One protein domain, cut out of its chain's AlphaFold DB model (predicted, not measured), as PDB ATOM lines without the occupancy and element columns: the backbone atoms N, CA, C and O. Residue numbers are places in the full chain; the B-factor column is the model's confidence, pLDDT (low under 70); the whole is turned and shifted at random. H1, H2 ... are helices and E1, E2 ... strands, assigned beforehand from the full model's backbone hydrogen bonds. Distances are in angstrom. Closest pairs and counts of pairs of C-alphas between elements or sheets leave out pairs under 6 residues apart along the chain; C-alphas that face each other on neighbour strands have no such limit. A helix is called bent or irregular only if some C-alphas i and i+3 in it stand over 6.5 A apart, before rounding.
ATOM      1  N   SER A   5      18.550   4.017  37.041       95.94
ATOM      2  CA  SER A   5      18.877   3.286  35.809       95.94
ATOM      3  C   SER A   5      18.481   1.810  35.872       95.94
ATOM      4  O   SER A   5      18.334   1.168  34.835       95.94
ATOM      5  N   GLU A   6      18.240   1.288  37.075       96.69
ATOM      6  CA  GLU A   6      17.805  -0.086  37.310       96.69
ATOM      7  C   GLU A   6      16.277  -0.236  37.391       96.69
ATOM      8  O   GLU A   6      15.776  -1.357  37.453       96.69
ATOM      9  N   PHE A   7      15.506   0.859  37.388       97.50
ATOM     10  CA  PHE A   7      14.059   0.819  37.655       97.50
ATOM     11  C   PHE A   7      13.267  -0.040  36.661       97.50
ATOM     12  O   PHE A   7      12.252  -0.629  37.038       97.50
ATOM     13  N   ASP A   8      13.724  -0.138  35.413       98.00
ATOM     14  CA  ASP A   8      13.089  -0.967  34.383       98.00
ATOM     15  C   ASP A   8      13.352  -2.474  34.563       98.00
ATOM     16  O   ASP A   8      12.654  -3.293  33.969       98.00
ATOM     17  N   ASP A   9      14.325  -2.854  35.398       98.00
ATOM     18  CA  ASP A   9      14.625  -4.251  35.738       98.00
ATOM     19  C   ASP A   9      13.991  -4.682  37.069       98.00
ATOM     20  O   ASP A   9      14.140  -5.827  37.483       98.00
ATOM     21  N   VAL A  10      13.272  -3.804  37.766       98.38
ATOM     22  CA  VAL A  10      12.693  -4.117  39.079       98.38
ATOM     23  C   VAL A  10      11.182  -4.250  38.966       98.38
ATOM     24  O   VAL A  10      10.483  -3.291  38.653       98.38
ATOM     25  N   MET A  11      10.669  -5.440  39.271       98.38
ATOM     26  CA  MET A  11       9.240  -5.699  39.429       98.38
ATOM     27  C   MET A  11       8.873  -5.620  40.909       98.38
ATOM     28  O   MET A  11       9.452  -6.327  41.736       98.38
ATOM     29  N   LEU A  12       7.886  -4.794  41.230       97.62
ATOM     30  CA  LEU A  12       7.270  -4.695  42.545       97.62
ATOM     31  C   LEU A  12       5.986  -5.515  42.570       97.62
ATOM     32  O   LEU A  12       5.227  -5.499  41.605       97.62
ATOM     33  N   THR A  13       5.707  -6.143  43.704       96.88
ATOM     34  CA  THR A  13       4.380  -6.663  44.031       96.88
ATOM     35  C   THR A  13       3.731  -5.697  45.013       96.88
ATOM     36  O   THR A  13       4.289  -5.391  46.072       96.88
ATOM     37  N   LEU A  14       2.560  -5.190  44.646       92.62
ATOM     38  CA  LEU A  14       1.752  -4.293  45.453       92.62
ATOM     39  C   LEU A  14       0.673  -5.095  46.171       92.62
ATOM     40  O   LEU A  14      -0.211  -5.654  45.525       92.62
ATOM     41  N   GLY A  15       0.720  -5.096  47.500       89.38
ATOM     42  CA  GLY A  15      -0.352  -5.629  48.328       89.38
ATOM     43  C   GLY A  15      -1.567  -4.715  48.270       89.38
ATOM     44  O   GLY A  15      -1.447  -3.501  48.459       89.38
ATOM     45  N   HIS A  16      -2.736  -5.289  48.002       81.38
ATOM     46  CA  HIS A  16      -3.996  -4.557  47.966       81.38
ATOM     47  C   HIS A  16      -5.156  -5.447  48.449       81.38
ATOM     48  O   HIS A  16      -5.138  -6.653  48.202       81.38
ATOM     49  N   PRO A  17      -6.197  -4.890  49.110       77.69
ATOM     50  CA  PRO A  17      -7.237  -5.698  49.762       77.69
ATOM     51  C   PRO A  17      -7.999  -6.668  48.851       77.69
ATOM     52  O   PRO A  17      -8.564  -7.643  49.336       77.69
ATOM     53  N   TRP A  18      -8.032  -6.408  47.541       76.88
ATOM     54  CA  TRP A  18      -8.726  -7.253  46.560       76.88
ATOM     55  C   TRP A  18      -7.786  -8.137  45.729       76.88
ATOM     56  O   TRP A  18      -8.240  -8.774  44.780       76.88
ATOM     57  N   GLY A  19      -6.501  -8.184  46.077       79.94
ATOM     58  CA  GLY A  19      -5.491  -9.005  45.415       79.94
ATOM     59  C   GLY A  19      -4.244  -8.215  45.045       79.94
ATOM     60  O   GLY A  19      -4.305  -7.001  44.838       79.94
ATOM     61  N   ASP A  20      -3.135  -8.938  44.952       91.12
ATOM     62  CA  ASP A  20      -1.826  -8.370  44.659       91.12
ATOM     63  C   ASP A  20      -1.679  -8.011  43.175       91.12
ATOM     64  O   ASP A  20      -2.279  -8.641  42.296       91.12
ATOM     65  N   VAL A  21      -0.866  -6.993  42.895       92.25
ATOM     66  CA  VAL A  21      -0.580  -6.522  41.534       92.25
ATOM     67  C   VAL A  21       0.922  -6.402  41.326       92.25
ATOM     68  O   VAL A  21       1.593  -5.722  42.096       92.25
ATOM     69  N   ASP A  22       1.429  -7.003  40.254       96.00
ATOM     70  CA  ASP A  22       2.814  -6.826  39.818       96.00
ATOM     71  C   ASP A  22       2.930  -5.604  38.884       96.00
ATOM     72  O   ASP A  22       2.139  -5.451  37.949       96.00
ATOM     73  N   ILE A  23       3.906  -4.731  39.135       96.38
ATOM     74  CA  ILE A  23       4.181  -3.514  38.354       96.38
ATOM     75  C   ILE A  23       5.683  -3.207  38.328       96.38
ATOM     76  O   ILE A  23       6.387  -3.442  39.310       96.38
ATOM     77  N   LEU A  24       6.192  -2.650  37.226       97.88
ATOM     78  CA  LEU A  24       7.584  -2.190  37.169       97.88
ATOM     79  C   LEU A  24       7.802  -0.989  38.092       97.88
ATOM     80  O   LEU A  24       6.941  -0.112  38.192       97.88
ATOM     81  N   LEU A  25       8.976  -0.904  38.720       97.38
ATOM     82  CA  LEU A  25       9.342   0.231  39.565       97.38
ATOM     83  C   LEU A  25       9.353   1.538  38.762       97.38
ATOM     84  O   LEU A  25       8.906   2.559  39.277       97.38
ATOM     85  N   SER A  26       9.774   1.516  37.494       97.44
ATOM     86  CA  SER A  26       9.707   2.691  36.617       97.44
ATOM     87  C   SER A  26       8.273   3.170  36.380       97.44
ATOM     88  O   SER A  26       7.982   4.363  36.489       97.44
ATOM     89  N   GLU A  27       7.345   2.247  36.124       96.19
ATOM     90  CA  GLU A  27       5.928   2.569  35.958       96.19
ATOM     91  C   GLU A  27       5.313   3.077  37.271       96.19
ATOM     92  O   GLU A  27       4.585   4.075  37.287       96.19
ATOM     93  N   TRP A  28       5.636   2.420  38.382       95.12
ATOM     94  CA  TRP A  28       5.177   2.796  39.712       95.12
ATOM     95  C   TRP A  28       5.680   4.177  40.133       95.12
ATOM     96  O   TRP A  28       4.897   4.987  40.628       95.12
ATOM     97  N   ALA A  29       6.948   4.497  39.869       94.75
ATOM     98  CA  ALA A  29       7.529   5.803  40.156       94.75
ATOM     99  C   ALA A  29       6.778   6.939  39.440       94.75
ATOM    100  O   ALA A  29       6.635   8.021  40.004       94.75
ATOM    101  N   VAL A  30       6.232   6.681  38.247       93.50
ATOM    102  CA  VAL A  30       5.441   7.658  37.481       93.50
ATOM    103  C   VAL A  30       3.985   7.719  37.940       93.50
ATOM    104  O   VAL A  30       3.426   8.806  38.090       93.50
ATOM    105  N   ARG A  31       3.333   6.564  38.114       90.38
ATOM    106  CA  ARG A  31       1.878   6.487  38.339       90.38
ATOM    107  C   ARG A  31       1.489   6.598  39.807       90.38
ATOM    108  O   ARG A  31       0.477   7.225  40.125       90.38
ATOM    109  N   GLY A  32       2.273   5.967  40.672       89.06
ATOM    110  CA  GLY A  32       2.001   5.837  42.092       89.06
ATOM    111  C   GLY A  32       0.666   5.169  42.425       89.06
ATOM    112  O   GLY A  32      -0.019   4.603  41.562       89.06
ATOM    113  N   PRO A  33       0.251   5.246  43.698       81.94
ATOM    114  CA  PRO A  33      -1.053   4.791  44.154       81.94
ATOM    115  C   PRO A  33      -2.122   5.785  43.678       81.94
ATOM    116  O   PRO A  33      -2.534   6.665  44.434       81.94
ATOM    117  N   TYR A  34      -2.559   5.663  42.419       69.88
ATOM    118  CA  TYR A  34      -3.620   6.470  41.802       69.88
ATOM    119  C   TYR A  34      -4.674   6.971  42.806       69.88
ATOM    120  O   TYR A  34      -5.457   6.175  43.329       69.88
ATOM    121  N   GLY A  35      -4.735   8.291  43.017       56.41
ATOM    122  CA  GLY A  35      -5.884   8.957  43.640       56.41
ATOM    123  C   GLY A  35      -6.159   8.586  45.098       56.41
ATOM    124  O   GLY A  35      -7.318   8.500  45.487       56.41
ATOM    125  N   GLY A  36      -5.117   8.374  45.903       60.88
ATOM    126  CA  GLY A  36      -5.270   8.274  47.350       60.88
ATOM    127  C   GLY A  36      -5.749   6.910  47.828       60.88
ATOM    128  O   GLY A  36      -6.676   6.821  48.625       60.88
ATOM    129  N   ARG A  37      -5.111   5.838  47.350       71.31
ATOM    130  CA  ARG A  37      -5.322   4.476  47.861       71.31
ATOM    131  C   ARG A  37      -4.409   4.231  49.068       71.31
ATOM    132  O   ARG A  37      -3.249   3.868  48.871       71.31
ATOM    133  N   PRO A  38      -4.885   4.388  50.319       68.44
ATOM    134  CA  PRO A  38      -4.033   4.248  51.502       68.44
ATOM    135  C   PRO A  38      -3.624   2.794  51.790       68.44
ATOM    136  O   PRO A  38      -2.795   2.569  52.670       68.44
ATOM    137  N   PHE A  39      -4.216   1.823  51.088       71.62
ATOM    138  CA  PHE A  39      -4.025   0.385  51.318       71.62
ATOM    139  C   PHE A  39      -3.186  -0.303  50.245       71.62
ATOM    140  O   PHE A  39      -3.119  -1.522  50.232       71.62
ATOM    141  N   VAL A  40      -2.609   0.459  49.316       85.50
ATOM    142  CA  VAL A  40      -1.665  -0.086  48.339       85.50
ATOM    143  C   VAL A  40      -0.266   0.122  48.892       85.50
ATOM    144  O   VAL A  40       0.113   1.263  49.122       85.50
ATOM    145  N   SER A  41       0.510  -0.931  49.098       89.88
ATOM    146  CA  SER A  41       1.914  -0.814  49.519       89.88
ATOM    147  C   SER A  41       2.760  -1.882  48.855       89.88
ATOM    148  O   SER A  41       2.253  -2.946  48.512       89.88
ATOM    149  N   VAL A  42       4.051  -1.615  48.692       93.75
ATOM    150  CA  VAL A  42       4.990  -2.614  48.171       93.75
ATOM    151  C   VAL A  42       5.172  -3.718  49.216       93.75
ATOM    152  O   VAL A  42       5.554  -3.436  50.349       93.75
ATOM    153  N   THR A  43       4.885  -4.965  48.842       94.75
ATOM    154  CA  THR A  43       5.004  -6.152  49.712       94.75
ATOM    155  C   THR A  43       6.134  -7.085  49.291       94.75
ATOM    156  O   THR A  43       6.662  -7.830  50.116       94.75
ATOM    157  N   ALA A  44       6.548  -7.042  48.024       96.62
ATOM    158  CA  ALA A  44       7.720  -7.758  47.533       96.62
ATOM    159  C   ALA A  44       8.361  -7.023  46.352       96.62
ATOM    160  O   ALA A  44       7.726  -6.196  45.697       96.62
ATOM    161  N   ALA A  45       9.615  -7.362  46.062       97.94
ATOM    162  CA  ALA A  45      10.319  -6.915  44.873       97.94
ATOM    163  C   ALA A  45      11.210  -8.037  44.322       97.94
ATOM    164  O   ALA A  45      11.661  -8.918  45.064       97.94
ATOM    165  N   LYS A  46      11.457  -8.018  43.012       98.19
ATOM    166  CA  LYS A  46      12.390  -8.927  42.334       98.19
ATOM    167  C   LYS A  46      12.982  -8.285  41.083       98.19
ATOM    168  O   LYS A  46      12.337  -7.436  40.468       98.19
ATOM    169  N   ARG A  47      14.162  -8.741  40.667       98.00
ATOM    170  CA  ARG A  47      14.708  -8.421  39.344       98.00
ATOM    171  C   ARG A  47      13.966  -9.189  38.256       98.00
ATOM    172  O   ARG A  47      13.697 -10.381  38.404       98.00
ATOM    173  N   VAL A  48      13.644  -8.524  37.154       97.44
ATOM    174  CA  VAL A  48      12.974  -9.119  35.992       97.44
ATOM    175  C   VAL A  48      13.948 -10.007  35.225       97.44
ATOM    176  O   VAL A  48      13.598 -11.126  34.852       97.44
ATOM    177  N   SER A  49      15.176  -9.530  35.029       96.94
ATOM    178  CA  SER A  49      16.225 -10.207  34.269       96.94
ATOM    179  C   SER A  49      16.669 -11.537  34.884       96.94
ATOM    180  O   SER A  49      16.898 -12.503  34.156       96.94
ATOM    181  N   THR A  50      16.781 -11.602  36.213       96.69
ATOM    182  CA  THR A  50      17.305 -12.777  36.931       96.69
ATOM    183  C   THR A  50      16.244 -13.539  37.722       96.69
ATOM    184  O   THR A  50      16.466 -14.693  38.085       96.69
ATOM    185  N   GLY A  51      15.098 -12.916  38.014       96.50
ATOM    186  CA  GLY A  51      14.099 -13.449  38.944       96.50
ATOM    187  C   GLY A  51      14.525 -13.391  40.416       96.50
ATOM    188  O   GLY A  51      13.799 -13.893  41.274       96.50
ATOM    189  N   GLU A  52      15.684 -12.803  40.722       97.31
ATOM    190  CA  GLU A  52      16.210 -12.681  42.079       97.31
ATOM    191  C   GLU A  52      15.299 -11.809  42.943       97.31
ATOM    192  O   GLU A  52      14.899 -10.720  42.533       97.31
ATOM    193  N   ARG A  53      14.976 -12.281  44.149       97.62
ATOM    194  CA  ARG A  53      14.179 -11.521  45.111       97.62
ATOM    195  C   ARG A  53      15.025 -10.407  45.719       97.62
ATOM    196  O   ARG A  53      16.113 -10.676  46.211       97.62
ATOM    197  N   LEU A  54      14.476  -9.201  45.737       97.25
ATOM    198  CA  LEU A  54      15.106  -8.021  46.321       97.25
ATOM    199  C   LEU A  54      14.535  -7.763  47.713       97.25
ATOM    200  O   LEU A  54      13.346  -8.009  47.961       97.25
ATOM    201  N   ALA A  55      15.371  -7.265  48.618       96.62
ATOM    202  CA  ALA A  55      14.901  -6.805  49.915       96.62
ATOM    203  C   ALA A  55      14.219  -5.430  49.772       96.62
ATOM    204  O   ALA A  55      14.574  -4.619  48.918       96.62
ATOM    205  N   LEU A  56      13.182  -5.165  50.575       94.88
ATOM    206  CA  LEU A  56      12.396  -3.929  50.434       94.88
ATOM    207  C   LEU A  56      13.177  -2.668  50.830       94.88
ATOM    208  O   LEU A  56      12.848  -1.589  50.351       94.88
ATOM    209  N   ASP A  57      14.209  -2.795  51.662       94.88
ATOM    210  CA  ASP A  57      15.138  -1.714  52.016       94.88
ATOM    211  C   ASP A  57      16.094  -1.342  50.867       94.88
ATOM    212  O   ASP A  57      16.749  -0.297  50.902       94.88
ATOM    213  N   GLU A  58      16.152  -2.163  49.817       96.38
ATOM    214  CA  GLU A  58      16.832  -1.813  48.577       96.38
ATOM    215  C   GLU A  58      15.986  -0.885  47.701       96.38
ATOM    216  O   GLU A  58      16.555  -0.104  46.937       96.38
ATOM    217  N   ILE A  59      14.656  -0.924  47.824       96.94
ATOM    218  CA  ILE A  59      13.757  -0.017  47.105       96.94
ATOM    219  C   ILE A  59      13.828   1.368  47.760       96.94
ATOM    220  O   ILE A  59      13.734   1.458  48.988       96.94
ATOM    221  N   PRO A  60      13.961   2.466  46.988       96.31
ATOM    222  CA  PRO A  60      13.951   3.799  47.575       96.31
ATOM    223  C   PRO A  60      12.665   4.027  48.393       96.31
ATOM    224  O   PRO A  60      11.559   3.745  47.907       96.31
ATOM    225  N   PRO A  61      12.781   4.486  49.653       95.12
ATOM    226  CA  PRO A  61      11.683   4.468  50.617       95.12
ATOM    227  C   PRO A  61      10.483   5.324  50.192       95.12
ATOM    228  O   PRO A  61       9.338   4.987  50.506       95.12
ATOM    229  N   GLU A  62      10.707   6.392  49.427       93.94
ATOM    230  CA  GLU A  62       9.655   7.240  48.867       93.94
ATOM    231  C   GLU A  62       8.676   6.478  47.958       93.94
ATOM    232  O   GLU A  62       7.541   6.927  47.783       93.94
ATOM    233  N   TYR A  63       9.073   5.307  47.444       94.50
ATOM    234  CA  TYR A  63       8.249   4.466  46.579       94.50
ATOM    235  C   TYR A  63       7.561   3.292  47.296       94.50
ATOM    236  O   TYR A  63       6.775   2.579  46.676       94.50
ATOM    237  N   LEU A  64       7.786   3.076  48.595       93.38
ATOM    238  CA  LEU A  64       7.216   1.917  49.304       93.38
ATOM    239  C   LEU A  64       5.725   2.069  49.660       93.38
ATOM    240  O   LEU A  64       5.008   1.077  49.808       93.38
ATOM    241  N   ASN A  65       5.254   3.311  49.808       90.06
ATOM    242  CA  ASN A  65       3.895   3.667  50.244       90.06
ATOM    243  C   ASN A  65       3.420   2.971  51.548       90.06
ATOM    244  O   ASN A  65       2.228   2.717  51.757       90.06
ATOM    245  N   THR A  66       4.338   2.670  52.469       88.12
ATOM    246  CA  THR A  66       4.006   2.117  53.792       88.12
ATOM    247  C   THR A  66       3.505   3.227  54.724       88.12
ATOM    248  O   THR A  66       3.669   4.410  54.413       88.12
ATOM    249  N   PRO A  67       2.853   2.909  55.858       86.25
ATOM    250  CA  PRO A  67       2.477   3.928  56.840       86.25
ATOM    251  C   PRO A  67       3.679   4.766  57.298       86.25
ATOM    252  O   PRO A  67       3.588   5.990  57.366       86.25
ATOM    253  N   THR A  68       4.824   4.114  57.518       88.69
ATOM    254  CA  THR A  68       6.074   4.760  57.933       88.69
ATOM    255  C   THR A  68       6.584   5.742  56.884       88.69
ATOM    256  O   THR A  68       6.809   6.905  57.207       88.69
ATOM    257  N   THR A  69       6.713   5.331  55.617       91.12
ATOM    258  CA  THR A  69       7.253   6.233  54.586       91.12
ATOM    259  C   THR A  69       6.294   7.374  54.266       91.12
ATOM    260  O   THR A  69       6.736   8.497  54.042       91.12
ATOM    261  N   ARG A  70       4.978   7.146  54.368       89.12
ATOM    262  CA  ARG A  70       3.974   8.218  54.302       89.12
ATOM    263  C   ARG A  70       4.093   9.209  55.458       89.12
ATOM    264  O   ARG A  70       3.906  10.400  55.238       89.12
ATOM    265  N   GLN A  71       4.383   8.753  56.676       89.19
ATOM    266  CA  GLN A  71       4.601   9.654  57.809       89.19
ATOM    267  C   GLN A  71       5.839  10.531  57.581       89.19
ATOM    268  O   GLN A  71       5.727  11.751  57.648       89.19
ATOM    269  N   MET A  72       6.960   9.927  57.180       93.00
ATOM    270  CA  MET A  72       8.190  10.650  56.833       93.00
ATOM    271  C   MET A  72       7.961  11.671  55.704       93.00
ATOM    272  O   MET A  72       8.468  12.789  55.749       93.00
ATOM    273  N   GLN A  73       7.138  11.330  54.707       92.56
ATOM    274  CA  GLN A  73       6.720  12.257  53.648       92.56
ATOM    275  C   GLN A  73       5.908  13.447  54.177       92.56
ATOM    276  O   GLN A  73       6.098  14.571  53.713       92.56
ATOM    277  N   ARG A  74       5.009  13.233  55.150       89.31
ATOM    278  CA  ARG A  74       4.245  14.324  55.791       89.31
ATOM    279  C   ARG A  74       5.134  15.237  56.626       89.31
ATOM    280  O   ARG A  74       4.883  16.435  56.686       89.31
ATOM    281  N   GLU A  75       6.154  14.672  57.258       92.75
ATOM    282  CA  GLU A  75       7.130  15.398  58.076       92.75
ATOM    283  C   GLU A  75       8.192  16.120  57.230       92.75
ATOM    284  O   GLU A  75       8.944  16.940  57.752       92.75
ATOM    285  N   GLY A  76       8.221  15.876  55.914       94.50
ATOM    286  CA  GLY A  76       9.190  16.468  54.991       94.50
ATOM    287  C   GLY A  76      10.563  15.791  55.014       94.50
ATOM    288  O   GLY A  76      11.512  16.328  54.447       94.50
ATOM    289  N   GLU A  77      10.673  14.620  55.643       95.88
ATOM    290  CA  GLU A  77      11.895  13.813  55.701       95.88
ATOM    291  C   GLU A  77      12.130  13.010  54.413       95.88
ATOM    292  O   GLU A  77      13.269  12.670  54.094       95.88
ATOM    293  N   LEU A  78      11.063  12.726  53.656       95.25
ATOM    294  CA  LEU A  78      11.123  12.065  52.351       95.25
ATOM    295  C   LEU A  78      10.430  12.886  51.253       95.25
ATOM    296  O   LEU A  78       9.433  13.561  51.523       95.25
ATOM    297  N   PRO A  79      10.894  12.777  49.991       94.00
ATOM    298  CA  PRO A  79      10.186  13.326  48.842       94.00
ATOM    299  C   PRO A  79       8.779  12.740  48.691       94.00
ATOM    300  O   PRO A  79       8.533  11.576  49.007       94.00
ATOM    301  N   THR A  80       7.875  13.536  48.119       92.69
ATOM    302  CA  THR A  80       6.493  13.167  47.785       92.69
ATOM    303  C   THR A  80       6.334  12.972  46.269       92.69
ATOM    304  O   THR A  80       5.759  13.828  45.594       92.69
ATOM    305  N   PRO A  81       6.848  11.863  45.688       91.50
ATOM    306  CA  PRO A  81       6.920  11.682  44.232       91.50
ATOM    307  C   PRO A  81       5.552  11.716  43.541       91.50
ATOM    308  O   PRO A  81       5.461  12.058  42.365       91.50
ATOM    309  N   TRP A  82       4.484  11.413  44.279       89.88
ATOM    310  CA  TRP A  82       3.107  11.394  43.778       89.88
ATOM    311  C   TRP A  82       2.226  12.490  44.387       89.88
ATOM    312  O   TRP A  82       0.999  12.409  44.327       89.88
ATOM    313  N   GLY A  83       2.840  13.512  44.985       87.62
ATOM    314  CA  GLY A  83       2.144  14.518  45.779       87.62
ATOM    315  C   GLY A  83       1.920  14.076  47.231       87.62
ATOM    316  O   GLY A  83       2.474  13.064  47.670       87.62
ATOM    317  N   PRO A  84       1.157  14.859  48.015       85.00
ATOM    318  CA  PRO A  84       0.957  14.580  49.429       85.00
ATOM    319  C   PRO A  84       0.322  13.195  49.618       85.00
ATOM    320  O   PRO A  84      -0.638  12.863  48.914       85.00
ATOM    321  N   PRO A  85       0.838  12.375  50.551       81.12
ATOM    322  CA  PRO A  85       0.285  11.051  50.793       81.12
ATOM    323  C   PRO A  85      -1.174  11.180  51.248       81.12
ATOM    324  O   PRO A  85      -1.490  12.112  51.992       81.12
ATOM    325  N   PRO A  86      -2.071  10.257  50.843       73.00
ATOM    326  CA  PRO A  86      -3.472  10.333  51.236       73.00
ATOM    327  C   PRO A  86      -3.610  10.372  52.754       73.00
ATOM    328  O   PRO A  86      -2.836   9.728  53.477       73.00
ATOM    329  N   ASP A  87      -4.619  11.098  53.229       66.12
ATOM    330  CA  ASP A  87      -5.009  11.043  54.629       66.12
ATOM    331  C   ASP A  87      -5.309   9.586  54.986       66.12
ATOM    332  O   ASP A  87      -6.062   8.882  54.302       66.12
TER     333      ASP A  87
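Overview. This is residues 5 to 87 of the 117 residues of an uncharacterized protein of Actinoplanes missouriensis (strain ATCC 14538 / DSM 43046 / CBS 188.64 / JCM 3121 / NBRC 102363 / NCIMB 12654 / NRRL B-3342 / UNCC 431) (UniProt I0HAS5). What does the model look like? A small three-stranded sheet, E2, E1 and E3, has the helix H2 standing up over one face and the short helix H1 grazing it, while the helix H3 lies off the sheet, apart from the other helices, between two long stretches with no named element, residues 48 to 66 and 76 to 87. What is it made of? The printed part has 83 residues with three named helices and three named strands, in the order H1, E1, E2, H2, E3, H3; the sheet order is E2, E1, E3, all antiparallel. How is it classed, and how large is it? The class is mixed, helices and strands, with 38 of the 83 residues in named elements, under half; the whole is compact, with a radius of gyration of the C-alphas of 12.2 A and spans of 36 by 29 by 19 A.

Arrangement. What does the first helix meet? H1, residues 5 to 9, touches H2, residues 25 to 31, the closest C-alphas being those of Phe 7 and Ser 26, 4.8 A apart. How do the strands pair? E1, residues 10 to 15, and E2, residues 21 to 24, form an antiparallel hairpin, with N 12 and O 23 within hydrogen-bond range at 2.8 A. On the other side of E1, E3, residues 41 to 47, is its antiparallel neighbour, with N 13 and O 44 at 2.8 A, and residues 45 to 46 of E3 pair with residues 53 to 54. Where do the helices stand? H1 only grazes the sheet with residues 6 to 9, and H2 stands up from it, rising 47 degrees at a height over the sheet of 9.5 A; it lies over E1, but only just, with 3 of its C-alphas. E2, H2 and E3 make a split strand-helix-strand unit, two strands running the same way with E1 between them in the sheet, and its crossover is right-handed. H3, residues 67 to 75, is not on the sheet. What do the helix backbones show? In H2 and H3 every O i to N i+4 pair is within hydrogen-bond range; in H1 0 of 1 is, beside 1 of 2 O i to N i+3 pairs.

Along the chain. Where do the elements begin? H1 is irregular, with C-alphas 5 and 8 7.3 A apart, and begins at C-alpha 5, (18.877, 3.286, 35.809). How long are the longer ones? E1 measures 16.1 A from first to last C-alpha, E3 18.0 A and H3 12.4 A, H3 ending at C-alpha 75, (7.130, 15.398, 58.076).

Size, cuts and confidence. How far does it reach? The two C-alphas farthest apart, of Thr 50 and Asp 87, are 37.1 A apart. Are there cuts or long links? The printed part has no cut, and the link E3 to H3 is long, with 19 residues. Where is confidence low? Residues 34 to 36, 38 and 87 are under 70, and the mean pLDDT of the printed part is 90.4.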